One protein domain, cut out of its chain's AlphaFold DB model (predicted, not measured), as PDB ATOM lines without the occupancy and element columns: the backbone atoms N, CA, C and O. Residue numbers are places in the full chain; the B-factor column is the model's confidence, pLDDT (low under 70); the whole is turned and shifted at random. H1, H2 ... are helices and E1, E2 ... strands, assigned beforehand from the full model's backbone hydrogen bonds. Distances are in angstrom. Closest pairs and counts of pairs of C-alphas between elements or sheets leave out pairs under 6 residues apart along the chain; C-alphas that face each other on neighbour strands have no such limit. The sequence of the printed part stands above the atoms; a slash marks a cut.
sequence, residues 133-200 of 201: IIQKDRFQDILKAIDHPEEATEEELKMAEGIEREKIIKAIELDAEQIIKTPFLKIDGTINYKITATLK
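Overview. This is residues 133 to 200 of the 201 residues of an uncharacterized protein of candidate division KSB1 bacterium (UniProt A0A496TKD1). A long hairpin, E2 and E3, has three helices gathered at one end, where short E1 adds a third strand beside E2. The 68 printed residues include, in order, E1, H1, H2, H3, E2 and E3; the sheet E1 - E2 - E3 is antiparallel, the class mixed. It is compact, radius of gyration of the C-alphas 12.0 A, spanning 35 by 30 by 18 A.

Along the chain. E1, residues 133 to 135, begins at C-alpha (60.947, 15.343, -110.941). H1 is 136 to 147, 17.7 A; H2 154 to 160; H3 165 to 173; E2 178 to 185, 22.8 A. E3, 191 to 198, 22.6 A, ends at (70.676, 15.451, -114.999).

Arrangement. N 134 and O 179, E1 to E2, are 2.8 A apart; N 182 and O 194, E2 to E3, 2.9 A. H1 touches H3, closest C-alphas Ile 146 and Arg 165, 6.5 A. With residues 141 to 146 alone it touches H2, closest C-alphas Ile 142 and Ala 160, 5.4 A. H3 is on the sheet, height 9.9 A; H1 only grazes it. O i to N i+4 pairs are all within hydrogen-bond range in H2 and H3, 6 of 8 in H1.

Size, cuts and confidence. The printed part has no cut and no long link. Residues 182 to 194 and 200 have pLDDT under 70.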
ATOM      1  N   ILE A 133      59.947  14.502-110.277       79.62
ATOM      2  CA  ILE A 133      60.947  15.343-110.941       79.62
ATOM      3  C   ILE A 133      61.094  16.630-110.137       79.62
ATOM      4  O   ILE A 133      60.148  17.404-110.016       79.62
ATOM      5  N   ILE A 134      62.293  16.855-109.616       83.81
ATOM      6  CA  ILE A 134      62.664  18.043-108.853       83.81
ATOM      7  C   ILE A 134      63.484  18.936-109.778       83.81
ATOM      8  O   ILE A 134      64.541  18.527-110.256       83.81
ATOM      9  N   GLN A 135      62.994  20.144-110.028       88.75
ATOM     10  CA  GLN A 135      63.679  21.149-110.838       88.75
ATOM     11  C   GLN A 135      64.733  21.900-110.005       88.75
ATOM     12  O   GLN A 135      64.640  21.955-108.776       88.75
ATOM     13  N   LYS A 136      65.750  22.459-110.674       89.00
ATOM     14  CA  LYS A 136      66.883  23.174-110.054       89.00
ATOM     15  C   LYS A 136      66.476  24.282-109.082       89.00
ATOM     16  O   LYS A 136      67.127  24.474-108.058       89.00
ATOM     17  N   ASP A 137      65.406  25.006-109.393       91.44
ATOM     18  CA  ASP A 137      64.851  26.076-108.559       91.44
ATOM     19  C   ASP A 137      64.392  25.582-107.179       91.44
ATOM     20  O   ASP A 137      64.458  26.339-106.216       91.44
ATOM     21  N   ARG A 138      64.032  24.300-107.057       91.81
ATOM     22  CA  ARG A 138      63.580  23.676-105.804       91.81
ATOM     23  C   ARG A 138      64.679  23.002-104.986       91.81
ATOM     24  O   ARG A 138      64.401  22.432-103.934       91.81
ATOM     25  N   PHE A 139      65.936  23.016-105.435       91.69
ATOM     26  CA  PHE A 139      67.009  22.311-104.719       91.69
ATOM     27  C   PHE A 139      67.275  22.890-103.327       91.69
ATOM     28  O   PHE A 139      67.572  22.131-102.406       91.69
ATOM     29  N   GLN A 140      67.153  24.211-103.166       91.25
ATOM     30  CA  GLN A 140      67.327  24.863-101.866       91.25
ATOM     31  C   GLN A 140      66.194  24.511-100.901       91.25
ATOM     32  O   GLN A 140      66.463  24.230 -99.738       91.25
ATOM     33  N   ASP A 141      64.958  24.429-101.395       92.88
ATOM     34  CA  ASP A 141      63.798  24.028-100.593       92.88
ATOM     35  C   ASP A 141      63.951  22.589-100.087       92.88
ATOM     36  O   ASP A 141      63.694  22.296 -98.921       92.88
ATOM     37  N   ILE A 142      64.456  21.685-100.934       91.00
ATOM     38  CA  ILE A 142      64.735  20.304-100.526       91.00
ATOM     39  C   ILE A 142      65.903  20.230 -99.549       91.00
ATOM     40  O   ILE A 142      65.828  19.485 -98.575       91.00
ATOM     41  N   LEU A 143      66.979  20.988 -99.776       92.25
ATOM     42  CA  LEU A 143      68.092  21.029 -98.831       92.25
ATOM     43  C   LEU A 143      67.621  21.538 -97.462       92.25
ATOM     44  O   LEU A 143      67.973  20.950 -96.441       92.25
ATOM     45  N   LYS A 144      66.756  22.559 -97.451       91.81
ATOM     46  CA  LYS A 144      66.099  23.050 -96.241       91.81
ATOM     47  C   LYS A 144      65.245  21.963 -95.590       91.81
ATOM     48  O   LYS A 144      65.352  21.779 -94.387       91.81
ATOM     49  N   ALA A 145      64.450  21.220 -96.355       91.62
ATOM     50  CA  ALA A 145      63.619  20.143 -95.818       91.62
ATOM     51  C   ALA A 145      64.423  18.977 -95.222       91.62
ATOM     52  O   ALA A 145      63.925  18.285 -94.335       91.62
ATOM     53  N   ILE A 146      65.661  18.766 -95.678       87.38
ATOM     54  CA  ILE A 146      66.585  17.786 -95.094       87.38
ATOM     55  C   ILE A 146      67.212  18.323 -93.799       87.38
ATOM     56  O   ILE A 146      67.295  17.586 -92.818       87.38
ATOM     57  N   ASP A 147      67.657  19.583 -93.798       91.62
ATOM     58  CA  ASP A 147      68.387  20.182 -92.671       91.62
ATOM     59  C   ASP A 147      67.450  20.638 -91.531       91.62
ATOM     60  O   ASP A 147      67.819  20.552 -90.359       91.62
ATOM     61  N   HIS A 148      66.234  21.074 -91.872       92.06
ATOM     62  CA  HIS A 148      65.216  21.651 -90.984       92.06
ATOM     63  C   HIS A 148      63.805  21.141 -91.343       92.06
ATOM     64  O   HIS A 148      62.973  21.902 -91.857       92.06
ATOM     65  N   PRO A 149      63.505  19.849 -91.111       85.38
ATOM     66  CA  PRO A 149      62.231  19.240 -91.503       85.38
ATOM     67  C   PRO A 149      61.006  19.883 -90.832       85.38
ATOM     68  O   PRO A 149      59.912  19.857 -91.389       85.38
ATOM     69  N   GLU A 150      61.169  20.486 -89.657       87.81
ATOM     70  CA  GLU A 150      60.114  21.181 -88.915       87.81
ATOM     71  C   GLU A 150      59.610  22.467 -89.588       87.81
ATOM     72  O   GLU A 150      58.490  22.902 -89.317       87.81
ATOM     73  N   GLU A 151      60.415  23.072 -90.463       88.56
ATOM     74  CA  GLU A 151      60.064  24.301 -91.183       88.56
ATOM     75  C   GLU A 151      59.607  24.050 -92.625       88.56
ATOM     76  O   GLU A 151      59.306  25.004 -93.351       88.56
ATOM     77  N   ALA A 152      59.611  22.790 -93.058       84.75
ATOM     78  CA  ALA A 152      59.301  22.397 -94.420       84.75
ATOM     79  C   ALA A 152      57.814  22.092 -94.594       84.75
ATOM     80  O   ALA A 152      57.127  21.585 -93.703       84.75
ATOM     81  N   THR A 153      57.305  22.388 -95.781       87.00
ATOM     82  CA  THR A 153      55.960  21.984 -96.182       87.00
ATOM     83  C   THR A 153      55.882  20.467 -96.362       87.00
ATOM     84  O   THR A 153      56.876  19.790 -96.634       87.00
ATOM     85  N   GLU A 154      54.672  19.910 -96.269       78.31
ATOM     86  CA  GLU A 154      54.446  18.474 -96.487       78.31
ATOM     87  C   GLU A 154      54.908  18.019 -97.885       78.31
ATOM     88  O   GLU A 154      55.398  16.903 -98.063       78.31
ATOM     89  N   GLU A 155      54.790  18.895 -98.884       82.56
ATOM     90  CA  GLU A 155      55.247  18.627-100.245       82.56
ATOM     91  C   GLU A 155      56.779  18.539-100.326       82.56
ATOM     92  O   GLU A 155      57.312  17.600-100.919       82.56
ATOM     93  N   GLU A 156      57.500  19.468 -99.696       83.81
ATOM     94  CA  GLU A 156      58.967  19.467 -99.669       83.81
ATOM     95  C   GLU A 156      59.517  18.255 -98.915       83.81
ATOM     96  O   GLU A 156      60.462  17.623 -99.386       83.81
ATOM     97  N   LEU A 157      58.879  17.869 -97.806       81.00
ATOM     98  CA  LEU A 157      59.222  16.656 -97.060       81.00
ATOM     99  C   LEU A 157      59.063  15.396 -97.923       81.00
ATOM    100  O   LEU A 157      59.972  14.564 -97.979       81.00
ATOM    101  N   LYS A 158      57.955  15.275 -98.667       79.19
ATOM    102  CA  LYS A 158      57.736  14.162 -99.611       79.19
ATOM    103  C   LYS A 158      58.767  14.143-100.739       79.19
ATOM    104  O   LYS A 158      59.203  13.073-101.172       79.19
ATOM    105  N   MET A 159      59.189  15.306-101.231       82.12
ATOM    106  CA  MET A 159      60.240  15.379-102.251       82.12
ATOM    107  C   MET A 159      61.616  15.007-101.685       82.12
ATOM    108  O   MET A 159      62.350  14.261-102.338       82.12
ATOM    109  N   ALA A 160      61.931  15.457-100.469       84.12
ATOM    110  CA  ALA A 160      63.194  15.208 -99.778       84.12
ATOM    111  C   ALA A 160      63.370  13.755 -99.311       84.12
ATOM    112  O   ALA A 160      64.498  13.267 -99.225       84.12
ATOM    113  N   GLU A 161      62.275  13.046 -99.033       78.69
ATOM    114  CA  GLU A 161      62.309  11.681 -98.509       78.69
ATOM    115  C   GLU A 161      63.237  10.759 -99.328       78.69
ATOM    116  O   GLU A 161      63.140  10.656-100.554       78.69
ATOM    117  N   GLY A 162      64.146  10.063 -98.645       72.38
ATOM    118  CA  GLY A 162      65.075   9.120 -99.271       72.38
ATOM    119  C   GLY A 162      66.191   9.757-100.109       72.38
ATOM    120  O   GLY A 162      66.969   9.021-100.723       72.38
ATOM    121  N   ILE A 163      66.302  11.090-100.140       81.19
ATOM    122  CA  ILE A 163      67.444  11.792-100.725       81.19
ATOM    123  C   ILE A 163      68.466  12.101 -99.628       81.19
ATOM    124  O   ILE A 163      68.167  12.750 -98.633       81.19
ATOM    125  N   GLU A 164      69.701  11.640 -99.821       81.19
ATOM    126  CA  GLU A 164      70.823  12.006 -98.952       81.19
ATOM    127  C   GLU A 164      71.232  13.465 -99.187       81.19
ATOM    128  O   GLU A 164      71.347  13.912-100.335       81.19
ATOM    129  N   ARG A 165      71.527  14.180 -98.101       87.94
ATOM    130  CA  ARG A 165      71.965  15.581 -98.107       87.94
ATOM    131  C   ARG A 165      73.110  15.839 -99.088       87.94
ATOM    132  O   ARG A 165      73.063  16.776 -99.885       87.94
ATOM    133  N   GLU A 166      74.123  14.975 -99.082       86.50
ATOM    134  CA  GLU A 166      75.315  15.089 -99.926       86.50
ATOM    135  C   GLU A 166      74.977  15.014-101.420       86.50
ATOM    136  O   GLU A 166      75.665  15.616-102.245       86.50
ATOM    137  N   LYS A 167      73.907  14.298-101.791       85.19
ATOM    138  CA  LYS A 167      73.466  14.181-103.188       85.19
ATOM    139  C   LYS A 167      72.832  15.475-103.687       85.19
ATOM    140  O   LYS A 167      73.073  15.831-104.839       85.19
ATOM    141  N   ILE A 168      72.071  16.175-102.842       87.12
ATOM    142  CA  ILE A 168      71.515  17.496-103.177       87.12
ATOM    143  C   ILE A 168      72.635  18.524-103.311       87.12
ATOM    144  O   ILE A 168      72.700  19.215-104.323       87.12
ATOM    145  N   ILE A 169      73.562  18.569-102.350       87.81
ATOM    146  CA  ILE A 169      74.705  19.495-102.393       87.81
ATOM    147  C   ILE A 169      75.512  19.287-103.670       87.81
ATOM    148  O   ILE A 169      75.751  20.234-104.412       87.81
ATOM    149  N   LYS A 170      75.844  18.034-103.992       87.19
ATOM    150  CA  LYS A 170      76.581  17.714-105.215       87.19
ATOM    151  C   LYS A 170      75.806  18.066-106.489       87.19
ATOM    152  O   LYS A 170      76.415  18.446-107.482       87.19
ATOM    153  N   ALA A 171      74.480  17.930-106.495       84.69
ATOM    154  CA  ALA A 171      73.657  18.342-107.631       84.69
ATOM    155  C   ALA A 171      73.653  19.870-107.816       84.69
ATOM    156  O   ALA A 171      73.712  20.329-108.953       84.69
ATOM    157  N   ILE A 172      73.648  20.637-106.720       87.06
ATOM    158  CA  ILE A 172      73.795  22.100-106.740       87.06
ATOM    159  C   ILE A 172      75.191  22.490-107.247       87.06
ATOM    160  O   ILE A 172      75.304  23.315-108.147       87.06
ATOM    161  N   GLU A 173      76.251  21.875-106.713       87.38
ATOM    162  CA  GLU A 173      77.644  22.137-107.110       87.38
ATOM    163  C   GLU A 173      77.902  21.860-108.596       87.38
ATOM    164  O   GLU A 173      78.664  22.581-109.238       87.38
ATOM    165  N   LEU A 174      77.279  20.813-109.142       86.19
ATOM    166  CA  LEU A 174      77.408  20.426-110.548       86.19
ATOM    167  C   LEU A 174      76.449  21.178-111.482       86.19
ATOM    168  O   LEU A 174      76.392  20.851-112.663       86.19
ATOM    169  N   ASP A 175      75.696  22.152-110.971       85.75
ATOM    170  CA  ASP A 175      74.696  22.907-111.727       85.75
ATOM    171  C   ASP A 175      73.666  22.014-112.445       85.75
ATOM    172  O   ASP A 175      73.287  22.245-113.594       85.75
ATOM    173  N   ALA A 176      73.214  20.948-111.773       84.44
ATOM    174  CA  ALA A 176      72.225  20.036-112.332       84.44
ATOM    175  C   ALA A 176      70.899  20.755-112.629       84.44
ATOM    176  O   ALA A 176      70.406  21.546-111.830       84.44
ATOM    177  N   GLU A 177      70.286  20.426-113.764       85.75
ATOM    178  CA  GLU A 177      69.000  20.996-114.192       85.75
ATOM    179  C   GLU A 177      67.831  20.381-113.417       85.75
ATOM    180  O   GLU A 177      66.853  21.047-113.084       85.75
ATOM    181  N   GLN A 178      67.930  19.085-113.115       84.56
ATOM    182  CA  GLN A 178      66.879  18.352-112.418       84.56
ATOM    183  C   GLN A 178      67.422  17.132-111.675       84.56
ATOM    184  O   GLN A 178      68.408  16.509-112.086       84.56
ATOM    185  N   ILE A 179      66.705  16.739-110.627       80.75
ATOM    186  CA  ILE A 179      66.857  15.466-109.927       80.75
ATOM    187  C   ILE A 179      65.602  14.635-110.169       80.75
ATOM    188  O   ILE A 179      64.480  15.094-109.985       80.75
ATOM    189  N   ILE A 180      65.798  13.387-110.580       72.56
ATOM    190  CA  ILE A 180      64.730  12.416-110.794       72.56
ATOM    191  C   ILE A 180      64.779  11.408-109.650       72.56
ATOM    192  O   ILE A 180      65.806  10.750-109.438       72.56
ATOM    193  N   LYS A 181      63.664  11.300-108.928       74.81
ATOM    194  CA  LYS A 181      63.421  10.359-107.834       74.81
ATOM    195  C   LYS A 181      62.468   9.272-108.338       74.81
ATOM    196  O   LYS A 181      61.266   9.488-108.470       74.81
ATOM    197  N   THR A 182      63.018   8.098-108.647       66.19
ATOM    198  CA  THR A 182      62.244   6.939-109.122       66.19
ATOM    199  C   THR A 182      62.003   5.965-107.965       66.19
ATOM    200  O   THR A 182      62.983   5.390-107.470       66.19
ATOM    201  N   PRO A 183      60.752   5.744-107.526       55.97
ATOM    202  CA  PRO A 183      60.454   4.759-106.493       55.97
ATOM    203  C   PRO A 183      60.724   3.329-106.976       55.97
ATOM    204  O   PRO A 183      60.534   2.994-108.146       55.97
ATOM    205  N   PHE A 184      61.161   2.467-106.064       52.59
ATOM    206  CA  PHE A 184      61.208   1.023-106.254       52.59
ATOM    207  C   PHE A 184      60.931   0.308-104.929       52.59
ATOM    208  O   PHE A 184      61.441   0.691-103.876       52.59
ATOM    209  N   LEU A 185      60.132  -0.755-104.984       45.84
ATOM    210  CA  LEU A 185      59.801  -1.552-103.808       45.84
ATOM    211  C   LEU A 185      60.895  -2.596-103.542       45.84
ATOM    212  O   LEU A 185      61.322  -3.312-104.453       45.84
ATOM    213  N   LYS A 186      61.338  -2.710-102.290       41.91
ATOM    214  CA  LYS A 186      62.192  -3.809-101.830       41.91
ATOM    215  C   LYS A 186      61.358  -5.036-101.448       41.91
ATOM    216  O   LYS A 186      60.156  -4.965-101.223       41.91
ATOM    217  N   ILE A 187      62.026  -6.189-101.368       38.16
ATOM    218  CA  ILE A 187      61.409  -7.493-101.058       38.16
ATOM    219  C   ILE A 187      60.720  -7.490 -99.680       38.16
ATOM    220  O   ILE A 187      59.719  -8.176 -99.491       38.16
ATOM    221  N   ASP A 188      61.230  -6.696 -98.738       38.75
ATOM    222  CA  ASP A 188      60.663  -6.490 -97.399       38.75
ATOM    223  C   ASP A 188      59.408  -5.594 -97.386       38.75
ATOM    224  O   ASP A 188      58.775  -5.428 -96.347       38.75
ATOM    225  N   GLY A 189      59.012  -5.047 -98.539       37.81
ATOM    226  CA  GLY A 189      57.873  -4.146 -98.676       37.81
ATOM    227  C   GLY A 189      58.198  -2.679 -98.400       37.81
ATOM    228  O   GLY A 189      57.274  -1.873 -98.387       37.81
ATOM    229  N   THR A 190      59.469  -2.310 -98.203       48.06
ATOM    230  CA  THR A 190      59.871  -0.902 -98.062       48.06
ATOM    231  C   THR A 190      60.009  -0.219 -99.424       48.06
ATOM    232  O   THR A 190      60.613  -0.764-100.354       48.06
ATOM    233  N   ILE A 191      59.483   1.000 -99.557       50.97
ATOM    234  CA  ILE A 191      59.706   1.842-100.738       50.97
ATOM    235  C   ILE A 191      61.075   2.507-100.587       50.97
ATOM    236  O   ILE A 191      61.409   3.066 -99.547       50.97
ATOM    237  N   ASN A 192      61.909   2.398-101.613       55.25
ATOM    238  CA  ASN A 192      63.165   3.130-101.707       55.25
ATOM    239  C   ASN A 192      63.186   3.921-103.005       55.25
ATOM    240  O   ASN A 192      62.377   3.693-103.901       55.25
ATOM    241  N   TYR A 193      64.151   4.825-103.125       61.22
ATOM    242  CA  TYR A 193      64.225   5.711-104.271       61.22
ATOM    243  C   TYR A 193      65.580   5.631-104.950       61.22
ATOM    244  O   TYR A 193      66.638   5.676-104.319       61.22
ATOM    245  N   LYS A 194      65.550   5.505-106.275       66.81
ATOM    246  CA  LYS A 194      66.724   5.711-107.109       66.81
ATOM    247  C   LYS A 194      66.774   7.188-107.478       66.81
ATOM    248  O   LYS A 194      65.866   7.682-108.137       66.81
ATOM    249  N   ILE A 195      67.849   7.855-107.073       71.50
ATOM    250  CA  ILE A 195      68.060   9.285-107.304       71.50
ATOM    251  C   ILE A 195      69.079   9.472-108.428       71.50
ATOM    252  O   ILE A 195      70.177   8.915-108.373       71.50
ATOM    253  N   THR A 196      68.723  10.243-109.452       73.62
ATOM    254  CA  THR A 196      69.625  10.602-110.559       73.62
ATOM    255  C   THR A 196      69.547  12.091-110.849       73.62
ATOM    256  O   THR A 196      68.450  12.606-111.035       73.62
ATOM    257  N   ALA A 197      70.692  12.765-110.937       79.31
ATOM    258  CA  ALA A 197      70.778  14.155-111.378       79.31
ATOM    259  C   ALA A 197      71.054  14.220-112.888       79.31
ATOM    260  O   ALA A 197      71.823  13.412-113.413       79.31
ATOM    261  N   THR A 198      70.425  15.167-113.580       74.62
ATOM    262  CA  THR A 198      70.676  15.451-114.999       74.62
ATOM    263  C   THR A 198      71.480  16.739-115.111       74.62
ATOM    264  O   THR A 198      71.068  17.762-114.571       74.62
ATOM    265  N   LEU A 199      72.611  16.680-115.813       72.69
ATOM    266  CA  LEU A 199      73.454  17.835-116.126       72.69
ATOM    267  C   LEU A 199      73.143  18.321-117.543       72.69
ATOM    268  O   LEU A 199      72.751  17.519-118.396       72.69
ATOM    269  N   LYS A 200      73.332  19.614-117.794       64.62
ATOM    270  CA  LYS A 200      73.371  20.160-119.152       64.62
ATOM    271  C   LYS A 200      74.793  19.991-119.698       64.62
ATOM    272  O   LYS A 200      75.742  20.202-118.949       64.62
TER     273      LYS A 200